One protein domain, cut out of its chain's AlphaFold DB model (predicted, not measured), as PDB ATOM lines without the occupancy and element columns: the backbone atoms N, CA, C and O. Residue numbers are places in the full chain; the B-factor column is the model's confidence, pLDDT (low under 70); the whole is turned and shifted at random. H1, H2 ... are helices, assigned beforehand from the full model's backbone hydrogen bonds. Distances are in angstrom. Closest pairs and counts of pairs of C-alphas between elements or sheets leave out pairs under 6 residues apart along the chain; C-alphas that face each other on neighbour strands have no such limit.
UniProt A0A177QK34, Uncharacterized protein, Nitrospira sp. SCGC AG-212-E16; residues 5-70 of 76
ATOM      1  N   ARG A   5      19.119  -2.750 -47.790       60.22
ATOM      2  CA  ARG A   5      19.923  -3.840 -47.215       60.22
ATOM      3  C   ARG A   5      21.135  -3.347 -46.416       60.22
ATOM      4  O   ARG A   5      21.542  -4.038 -45.481       60.22
ATOM      5  N   ASP A   6      21.704  -2.196 -46.766       62.25
ATOM      6  CA  ASP A   6      22.844  -1.610 -46.054       62.25
ATOM      7  C   ASP A   6      22.402  -1.038 -44.699       62.25
ATOM      8  O   ASP A   6      23.085  -1.250 -43.692       62.25
ATOM      9  N   ASP A   7      21.224  -0.414 -44.641       63.28
ATOM     10  CA  ASP A   7      20.659   0.141 -43.407       63.28
ATOM     11  C   ASP A   7      20.243  -0.962 -42.426       63.28
ATOM     12  O   ASP A   7      20.584  -0.916 -41.240       63.28
ATOM     13  N   GLU A   8      19.609  -2.032 -42.913       64.31
ATOM     14  CA  GLU A   8      19.261  -3.183 -42.077       64.31
ATOM     15  C   GLU A   8      20.518  -3.889 -41.535       64.31
ATOM     16  O   GLU A   8      20.582  -4.247 -40.353       64.31
ATOM     17  N   HIS A   9      21.568  -4.020 -42.355       65.44
ATOM     18  CA  HIS A   9      22.852  -4.561 -41.910       65.44
ATOM     19  C   HIS A   9      23.508  -3.682 -40.833       65.44
ATOM     20  O   HIS A   9      23.964  -4.195 -39.805       65.44
ATOM     21  N   LEU A  10      23.509  -2.360 -41.019       64.06
ATOM     22  CA  LEU A  10      24.051  -1.398 -40.056       64.06
ATOM     23  C   LEU A  10      23.298  -1.448 -38.716       64.06
ATOM     24  O   LEU A  10      23.914  -1.425 -37.642       64.06
ATOM     25  N   LEU A  11      21.973  -1.579 -38.767       65.62
ATOM     26  CA  LEU A  11      21.127  -1.750 -37.589       65.62
ATOM     27  C   LEU A  11      21.450  -3.052 -36.849       65.62
ATOM     28  O   LEU A  11      21.583  -3.032 -35.628       65.62
ATOM     29  N   HIS A  12      21.664  -4.157 -37.567       64.62
ATOM     30  CA  HIS A  12      22.063  -5.443 -36.982       64.62
ATOM     31  C   HIS A  12      23.433  -5.427 -36.295       64.62
ATOM     32  O   HIS A  12      23.622  -6.111 -35.285       64.62
ATOM     33  N   VAL A  13      24.389  -4.665 -36.826       66.75
ATOM     34  CA  VAL A  13      25.722  -4.506 -36.224       66.75
ATOM     35  C   VAL A  13      25.658  -3.630 -34.967       66.75
ATOM     36  O   VAL A  13      26.356  -3.898 -33.988       66.75
ATOM     37  N   THR A  14      24.803  -2.606 -34.972       66.62
ATOM     38  CA  THR A  14      24.715  -1.604 -33.898       66.62
ATOM     39  C   THR A  14      23.827  -2.063 -32.738       66.62
ATOM     40  O   THR A  14      24.171  -1.903 -31.566       66.62
ATOM     41  N   LEU A  15      22.680  -2.658 -33.054       65.56
ATOM     42  CA  LEU A  15      21.728  -3.226 -32.111       65.56
ATOM     43  C   LEU A  15      21.871  -4.741 -32.215       65.56
ATOM     44  O   LEU A  15      21.427  -5.348 -33.182       65.56
ATOM     45  N   GLY A  16      22.529  -5.372 -31.243       81.06
ATOM     46  CA  GLY A  16      22.795  -6.813 -31.302       81.06
ATOM     47  C   GLY A  16      21.547  -7.656 -31.629       81.06
ATOM     48  O   GLY A  16      20.417  -7.272 -31.320       81.06
ATOM     49  N   ALA A  17      21.747  -8.840 -32.214       78.50
ATOM     50  CA  ALA A  17      20.695  -9.650 -32.848       78.50
ATOM     51  C   ALA A  17      19.418  -9.878 -32.009       78.50
ATOM     52  O   ALA A  17      18.316  -9.919 -32.554       78.50
ATOM     53  N   VAL A  18      19.539  -9.998 -30.682       78.50
ATOM     54  CA  VAL A  18      18.387 -10.167 -29.774       78.50
ATOM     55  C   VAL A  18      17.485  -8.929 -29.760       78.50
ATOM     56  O   VAL A  18      16.262  -9.055 -29.754       78.50
ATOM     57  N   ILE A  19      18.081  -7.736 -29.776       81.81
ATOM     58  CA  ILE A  19      17.363  -6.457 -29.771       81.81
ATOM     59  C   ILE A  19      16.663  -6.253 -31.117       81.81
ATOM     60  O   ILE A  19      15.486  -5.894 -31.146       81.81
ATOM     61  N   MET A  20      17.338  -6.574 -32.222       86.25
ATOM     62  CA  MET A  20      16.738  -6.510 -33.557       86.25
ATOM     63  C   MET A  20      15.562  -7.472 -33.711       86.25
ATOM     64  O   MET A  20      14.495  -7.067 -34.161       86.25
ATOM     65  N   ALA A  21      15.692  -8.715 -33.239       85.94
ATOM     66  CA  ALA A  21      14.593  -9.679 -33.269       85.94
ATOM     67  C   ALA A  21      13.378  -9.236 -32.430       85.94
ATOM     68  O   ALA A  21      12.242  -9.595 -32.745       85.94
ATOM     69  N   HIS A  22      13.599  -8.476 -31.351       86.25
ATOM     70  CA  HIS A  22      12.520  -7.883 -30.562       86.25
ATOM     71  C   HIS A  22      11.803  -6.767 -31.338       86.25
ATOM     72  O   HIS A  22      10.574  -6.784 -31.416       86.25
ATOM     73  N   TYR A  23      12.541  -5.838 -31.955       87.06
ATOM     74  CA  TYR A  23      11.933  -4.744 -32.719       87.06
ATOM     75  C   TYR A  23      11.285  -5.204 -34.029       87.06
ATOM     76  O   TYR A  23      10.222  -4.693 -34.366       87.06
ATOM     77  N   ALA A  24      11.834  -6.218 -34.703       88.25
ATOM     78  CA  ALA A  24      11.217  -6.830 -35.881       88.25
ATOM     79  C   ALA A  24       9.826  -7.397 -35.563       88.25
ATOM     80  O   ALA A  24       8.853  -7.067 -36.235       88.25
ATOM     81  N   ARG A  25       9.690  -8.144 -34.457       88.31
ATOM     82  CA  ARG A  25       8.381  -8.652 -34.007       88.31
ATOM     83  C   ARG A  25       7.387  -7.538 -33.681       88.31
ATOM     84  O   ARG A  25       6.195  -7.684 -33.936       88.31
ATOM     85  N   ARG A  26       7.857  -6.425 -33.110       86.12
ATOM     86  CA  ARG A  26       7.010  -5.252 -32.829       86.12
ATOM     87  C   ARG A  26       6.566  -4.563 -34.119       86.12
ATOM     88  O   ARG A  26       5.400  -4.197 -34.228       86.12
ATOM     89  N   ALA A  27       7.468  -4.433 -35.091       88.19
ATOM     90  CA  ALA A  27       7.168  -3.876 -36.403       88.19
ATOM     91  C   ALA A  27       6.090  -4.706 -37.122       88.19
ATOM     92  O   ALA A  27       5.078  -4.150 -37.545       88.19
ATOM     93  N   GLU A  28       6.240  -6.037 -37.145       87.69
ATOM     94  CA  GLU A  28       5.243  -6.964 -37.701       87.69
ATOM     95  C   GLU A  28       3.879  -6.831 -37.012       87.69
ATOM     96  O   GLU A  28       2.860  -6.669 -37.682       87.69
ATOM     97  N   ALA A  29       3.848  -6.838 -35.675       84.00
ATOM     98  CA  ALA A  29       2.607  -6.704 -34.910       84.00
ATOM     99  C   ALA A  29       1.899  -5.359 -35.150       84.00
ATOM    100  O   ALA A  29       0.672  -5.284 -35.086       84.00
ATOM    101  N   ALA A  30       2.663  -4.301 -35.434       83.00
ATOM    102  CA  ALA A  30       2.148  -2.976 -35.752       83.00
ATOM    103  C   ALA A  30       1.828  -2.781 -37.246       83.00
ATOM    104  O   ALA A  30       1.296  -1.731 -37.608       83.00
ATOM    105  N   GLY A  31       2.159  -3.747 -38.112       87.12
ATOM    106  CA  GLY A  31       2.035  -3.609 -39.565       87.12
ATOM    107  C   GLY A  31       2.937  -2.515 -40.150       87.12
ATOM    108  O   GLY A  31       2.542  -1.843 -41.100       87.12
ATOM    109  N   ARG A  32       4.120  -2.298 -39.561       85.56
ATOM    110  CA  ARG A  32       5.093  -1.265 -39.955       85.56
ATOM    111  C   ARG A  32       6.400  -1.886 -40.440       85.56
ATOM    112  O   ARG A  32       6.702  -3.033 -40.115       85.56
ATOM    113  N   ARG A  33       7.200  -1.114 -41.182       90.50
ATOM    114  CA  ARG A  33       8.591  -1.489 -41.469       90.50
ATOM    115  C   ARG A  33       9.420  -1.421 -40.184       90.50
ATOM    116  O   ARG A  33       9.095  -0.669 -39.264       90.50
ATOM    117  N   LEU A  34      10.506  -2.191 -40.126       85.94
ATOM    118  CA  LEU A  34      11.417  -2.200 -38.978       85.94
ATOM    119  C   LEU A  34      12.013  -0.812 -38.700       85.94
ATOM    120  O   LEU A  34      12.041  -0.383 -37.550       85.94
ATOM    121  N   GLU A  35      12.421  -0.086 -39.738       87.31
ATOM    122  CA  GLU A  35      12.937   1.285 -39.612       87.31
ATOM    123  C   GLU A  35      11.905   2.242 -39.018       87.31
ATOM    124  O   GLU A  35      12.209   2.948 -38.059       87.31
ATOM    125  N   ASP A  36      10.663   2.203 -39.510       87.38
ATOM    126  CA  ASP A  36       9.566   3.015 -38.974       87.38
ATOM    127  C   ASP A  36       9.302   2.689 -37.498       87.38
ATOM    128  O   ASP A  36       9.011   3.574 -36.692       87.38
ATOM    129  N   GLN A  37       9.420   1.411 -37.118       88.00
ATOM    130  CA  GLN A  37       9.304   0.994 -35.724       88.00
ATOM    131  C   GLN A  37      10.454   1.551 -34.880       88.00
ATOM    132  O   GLN A  37      10.203   2.074 -33.799       88.00
ATOM    133  N   LEU A  38      11.701   1.463 -35.345       87.75
ATOM    134  CA  LEU A  38      12.863   1.991 -34.625       87.75
ATOM    135  C   LEU A  38      12.799   3.517 -34.481       87.75
ATOM    136  O   LEU A  38      13.060   4.039 -33.395       87.75
ATOM    137  N   GLY A  39      12.383   4.222 -35.536       87.94
ATOM    138  CA  GLY A  39      12.127   5.662 -35.510       87.94
ATOM    139  C   GLY A  39      11.042   6.030 -34.499       87.94
ATOM    140  O   GLY A  39      11.253   6.892 -33.648       87.94
ATOM    141  N   TYR A  40       9.924   5.303 -34.500       85.06
ATOM    142  CA  TYR A  40       8.855   5.484 -33.516       85.06
ATOM    143  C   TYR A  40       9.339   5.266 -32.068       85.06
ATOM    144  O   TYR A  40       9.005   6.048 -31.179       85.06
ATOM    145  N   GLU A  41      10.153   4.239 -31.806       83.81
ATOM    146  CA  GLU A  41      10.706   3.978 -30.463       83.81
ATOM    147  C   GLU A  41      11.661   5.093 -29.997       83.81
ATOM    148  O   GLU A  41      11.677   5.448 -28.810       83.81
ATOM    149  N   LEU A  42      12.431   5.676 -30.922       84.31
ATOM    150  CA  LEU A  42      13.269   6.849 -30.665       84.31
ATOM    151  C   LEU A  42      12.410   8.069 -30.316       84.31
ATOM    152  O   LEU A  42      12.618   8.677 -29.266       84.31
ATOM    153  N   GLU A  43      11.414   8.401 -31.137       84.25
ATOM    154  CA  GLU A  43      10.509   9.531 -30.893       84.25
ATOM    155  C   GLU A  43       9.786   9.422 -29.548       84.25
ATOM    156  O   GLU A  43       9.706  10.400 -28.801       84.25
ATOM    157  N   VAL A  44       9.296   8.227 -29.205       81.56
ATOM    158  CA  VAL A  44       8.658   7.959 -27.909       81.56
ATOM    159  C   VAL A  44       9.655   8.129 -26.760       81.56
ATOM    160  O   VAL A  44       9.316   8.747 -25.748       81.56
ATOM    161  N   SER A  45      10.888   7.633 -26.901       77.94
ATOM    162  CA  SER A  45      11.924   7.769 -25.864       77.94
ATOM    163  C   SER A  45      12.317   9.226 -25.613       77.94
ATOM    164  O   SER A  45      12.561   9.604 -24.466       77.94
ATOM    165  N   TYR A  46      12.319  10.058 -26.658       79.69
ATOM    166  CA  TYR A  46      12.537  11.503 -26.549       79.69
ATOM    167  C   TYR A  46      11.277  12.294 -26.165       79.69
ATOM    168  O   TYR A  46      11.356  13.503 -25.950       79.69
ATOM    169  N   GLY A  47      10.119  11.637 -26.038       79.88
ATOM    170  CA  GLY A  47       8.853  12.279 -25.680       79.88
ATOM    171  C   GLY A  47       8.255  13.153 -26.787       79.88
ATOM    172  O   GLY A  47       7.463  14.044 -26.488       79.88
ATOM    173  N   LEU A  48       8.636  12.913 -28.044       75.81
ATOM    174  CA  LEU A  48       8.146  13.633 -29.224       75.81
ATOM    175  C   LEU A  48       6.811  13.071 -29.730       75.81
ATOM    176  O   LEU A  48       6.005  13.812 -30.289       75.81
ATOM    177  N   THR A  49       6.558  11.787 -29.467       77.44
ATOM    178  CA  THR A  49       5.346  11.075 -29.884       77.44
ATOM    179  C   THR A  49       4.680  10.406 -28.680       77.44
ATOM    180  O   THR A  49       5.343   9.842 -27.806       77.44
ATOM    181  N   VAL A  50       3.345  10.469 -28.613       74.12
ATOM    182  CA  VAL A  50       2.558   9.758 -27.593       74.12
ATOM    183  C   VAL A  50       2.452   8.283 -27.992       74.12
ATOM    184  O   VAL A  50       2.034   8.007 -29.119       74.12
ATOM    185  N   PRO A  51       2.782   7.331 -27.096       71.00
ATOM    186  CA  PRO A  51       2.636   5.912 -27.377       71.00
ATOM    187  C   PRO A  51       1.227   5.561 -27.847       71.00
ATOM    188  O   PRO A  51       0.243   5.992 -27.241       71.00
ATOM    189  N   ASN A  52       1.125   4.732 -28.884       69.06
ATOM    190  CA  ASN A  52      -0.143   4.129 -29.260       69.06
ATOM    191  C   ASN A  52      -0.718   3.376 -28.037       69.06
ATOM    192  O   ASN A  52      -0.013   2.552 -27.455       69.06
ATOM    193  N   PRO A  53      -1.975   3.621 -27.624       61.25
ATOM    194  CA  PRO A  53      -2.578   2.943 -26.474       61.25
ATOM    195  C   PRO A  53      -2.712   1.419 -26.642       61.25
ATOM    196  O   PRO A  53      -2.821   0.714 -25.641       61.25
ATOM    197  N   GLY A  54      -2.673   0.898 -27.876       61.75
ATOM    198  CA  GLY A  54      -2.572  -0.543 -28.145       61.75
ATOM    199  C   GLY A  54      -1.172  -1.128 -27.903       61.75
ATOM    200  O   GLY A  54      -1.007  -2.344 -27.863       61.75
ATOM    201  N   ASP A  55      -0.169  -0.274 -27.707       66.12
ATOM    202  CA  ASP A  55       1.221  -0.636 -27.455       66.12
ATOM    203  C   ASP A  55       1.503  -0.614 -25.942       66.12
ATOM    204  O   ASP A  55       1.965   0.367 -25.339       66.12
ATOM    205  N   VAL A  56       1.147  -1.728 -25.302       57.41
ATOM    206  CA  VAL A  56       1.196  -1.903 -23.842       57.41
ATOM    207  C   VAL A  56       2.629  -1.745 -23.301       57.41
ATOM    208  O   VAL A  56       2.822  -1.231 -22.196       57.41
ATOM    209  N   GLU A  57       3.644  -2.106 -24.092       59.81
ATOM    210  CA  GLU A  57       5.063  -1.960 -23.732       59.81
ATOM    211  C   GLU A  57       5.544  -0.505 -23.801       59.81
ATOM    212  O   GLU A  57       6.246  -0.060 -22.890       59.81
ATOM    213  N   ALA A  58       5.147   0.271 -24.816       57.50
ATOM    214  CA  ALA A  58       5.539   1.680 -24.924       57.50
ATOM    215  C   ALA A  58       4.946   2.523 -23.779       57.50
ATOM    216  O   ALA A  58       5.617   3.381 -23.197       57.50
ATOM    217  N   THR A  59       3.719   2.200 -23.360       56.88
ATOM    218  CA  THR A  59       3.081   2.817 -22.187       56.88
ATOM    219  C   THR A  59       3.814   2.462 -20.885       56.88
ATOM    220  O   THR A  59       4.034   3.337 -20.039       56.88
ATOM    221  N   GLN A  60       4.250   1.207 -20.711       59.19
ATOM    222  CA  GLN A  60       5.051   0.796 -19.549       59.19
ATOM    223  C   GLN A  60       6.442   1.444 -19.542       59.19
ATOM    224  O   GLN A  60       6.874   1.927 -18.494       59.19
ATOM    225  N   ARG A  61       7.120   1.543 -20.694       61.94
ATOM    226  CA  ARG A  61       8.421   2.224 -20.819       61.94
ATOM    227  C   ARG A  61       8.320   3.716 -20.529       61.94
ATOM    228  O   ARG A  61       9.126   4.226 -19.757       61.94
ATOM    229  N   GLY A  62       7.288   4.397 -21.032       61.94
ATOM    230  CA  GLY A  62       7.013   5.793 -20.685       61.94
ATOM    231  C   GLY A  62       6.785   5.986 -19.180       61.94
ATOM    232  O   GLY A  62       7.283   6.940 -18.580       61.94
ATOM    233  N   GLN A  63       6.100   5.044 -18.521       61.25
ATOM    234  CA  GLN A  63       5.944   5.063 -17.064       61.25
ATOM    235  C   GLN A  63       7.256   4.791 -16.317       61.25
ATOM    236  O   GLN A  63       7.509   5.445 -15.303       61.25
ATOM    237  N   ILE A  64       8.086   3.867 -16.803       62.28
ATOM    238  CA  ILE A  64       9.409   3.560 -16.249       62.28
ATOM    239  C   ILE A  64      10.330   4.776 -16.387       62.28
ATOM    240  O   ILE A  64      10.837   5.254 -15.377       62.28
ATOM    241  N   LEU A  65      10.456   5.363 -17.580       59.28
ATOM    242  CA  LEU A  65      11.222   6.591 -17.828       59.28
ATOM    243  C   LEU A  65      10.732   7.746 -16.948       59.28
ATOM    244  O   LEU A  65      11.531   8.410 -16.292       59.28
ATOM    245  N   ARG A  66       9.411   7.932 -16.823       61.09
ATOM    246  CA  ARG A  66       8.811   8.932 -15.922       61.09
ATOM    247  C   ARG A  66       9.050   8.636 -14.438       61.09
ATOM    248  O   ARG A  66       8.968   9.540 -13.605       61.09
ATOM    249  N   ARG A  67       9.259   7.377 -14.053       62.19
ATOM    250  CA  ARG A  67       9.644   7.006 -12.685       62.19
ATOM    251  C   ARG A  67      11.141   7.224 -12.469       62.19
ATOM    252  O   ARG A  67      11.482   7.754 -11.417       62.19
ATOM    253  N   MET A  68      11.995   6.919 -13.449       57.59
ATOM    254  CA  MET A  68      13.439   7.185 -13.404       57.59
ATOM    255  C   MET A  68      13.735   8.685 -13.343       57.59
ATOM    256  O   MET A  68      14.449   9.119 -12.446       57.59
ATOM    257  N   SER A  69      13.105   9.496 -14.200       58.28
ATOM    258  CA  SER A  69      13.264  10.960 -14.197       58.28
ATOM    259  C   SER A  69      12.746  11.626 -12.922       58.28
ATOM    260  O   SER A  69      13.125  12.746 -12.597       58.28
ATOM    261  N   LYS A  70      11.898  10.920 -12.166       64.06
ATOM    262  CA  LYS A  70      11.407  11.337 -10.847       64.06
ATOM    263  C   LYS A  70      12.160  10.673  -9.686       64.06
ATOM    264  O   LYS A  70      11.699  10.782  -8.557       64.06
TER     265      LYS A  70
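This is residues 5 to 70 of the 76 residues of an uncharacterized protein of Nitrospira sp. SCGC AG-212-E16 (UniProt A0A177QK34). Four helices make an open, elongated zigzag: H2 and H3 form a square corner in the middle, H1 sits at one end of the model beyond that corner, and H4 sits at the other end beyond H3. H4 runs roughly the way H3 runs, and the loop of residues 46 to 55 leads from the last residues of H3 across to the first residue of H4. The printed part has 66 residues, with four named helices in the order H1, H2, H3, H4 and no named strand; the class is all helix. It is only just compact, close to loose, with a radius of gyration of the C-alphas of 12.6 A, and it spans 39 by 23 by 20 A.

The longest helix by residues is H2, residues 17 to 30, 19.9 A from first to last C-alpha; it begins at C-alpha 17 at (20.695, -9.650, -32.848). Before it comes H1, residues 5 to 14, 14.3 A long, which begins at C-alpha 5 at (19.923, -3.840, -47.215). After it comes H3, residues 34 to 45, 16.5 A long. H4, residues 56 to 68, is 18.5 A long and ends at C-alpha 68 at (13.439, 7.185, -13.404).

H2 touches H3 about perpendicular, at 87 degrees, with its residues 23 to 28 alone meeting residues 34 to 38 of H3; the closest C-alphas are those of Ala 27 and Leu 34, 5.2 A apart. H1 and H2 are close but not clearly touching, and their closest C-alphas, those of His 12 and Met 20, are 6.4 A apart. They run opposite ways at a steep tilt of 55 degrees. H1 and H3 are near each other, with 6 pairs of C-alphas within 10 A. H3 touches H4 with residues 41 to 45 alone, and H4 touches it with residues 58 to 62 alone; the closest C-alphas, those of Ser 45 and Gly 62, are 7.4 A apart. H3 and H4 run the same way at a shallow tilt of 34 degrees, only just short of steep. H4 is apart from H1 and from H2. In H1, H2, H3 and H4 every O i to N i+4 pair is within hydrogen-bond range.

The two C-alphas farthest apart are those of Arg 5 and Lys 70, 40.3 A. The printed part has no cut. The links H1 to H2 and H2 to H3 are tight, and the link H3 to H4, 10 residues, is short; no link is long. The mean pLDDT of the printed part is 74.0, and it is under 70 in residues 5 to 15 and 52 to 70.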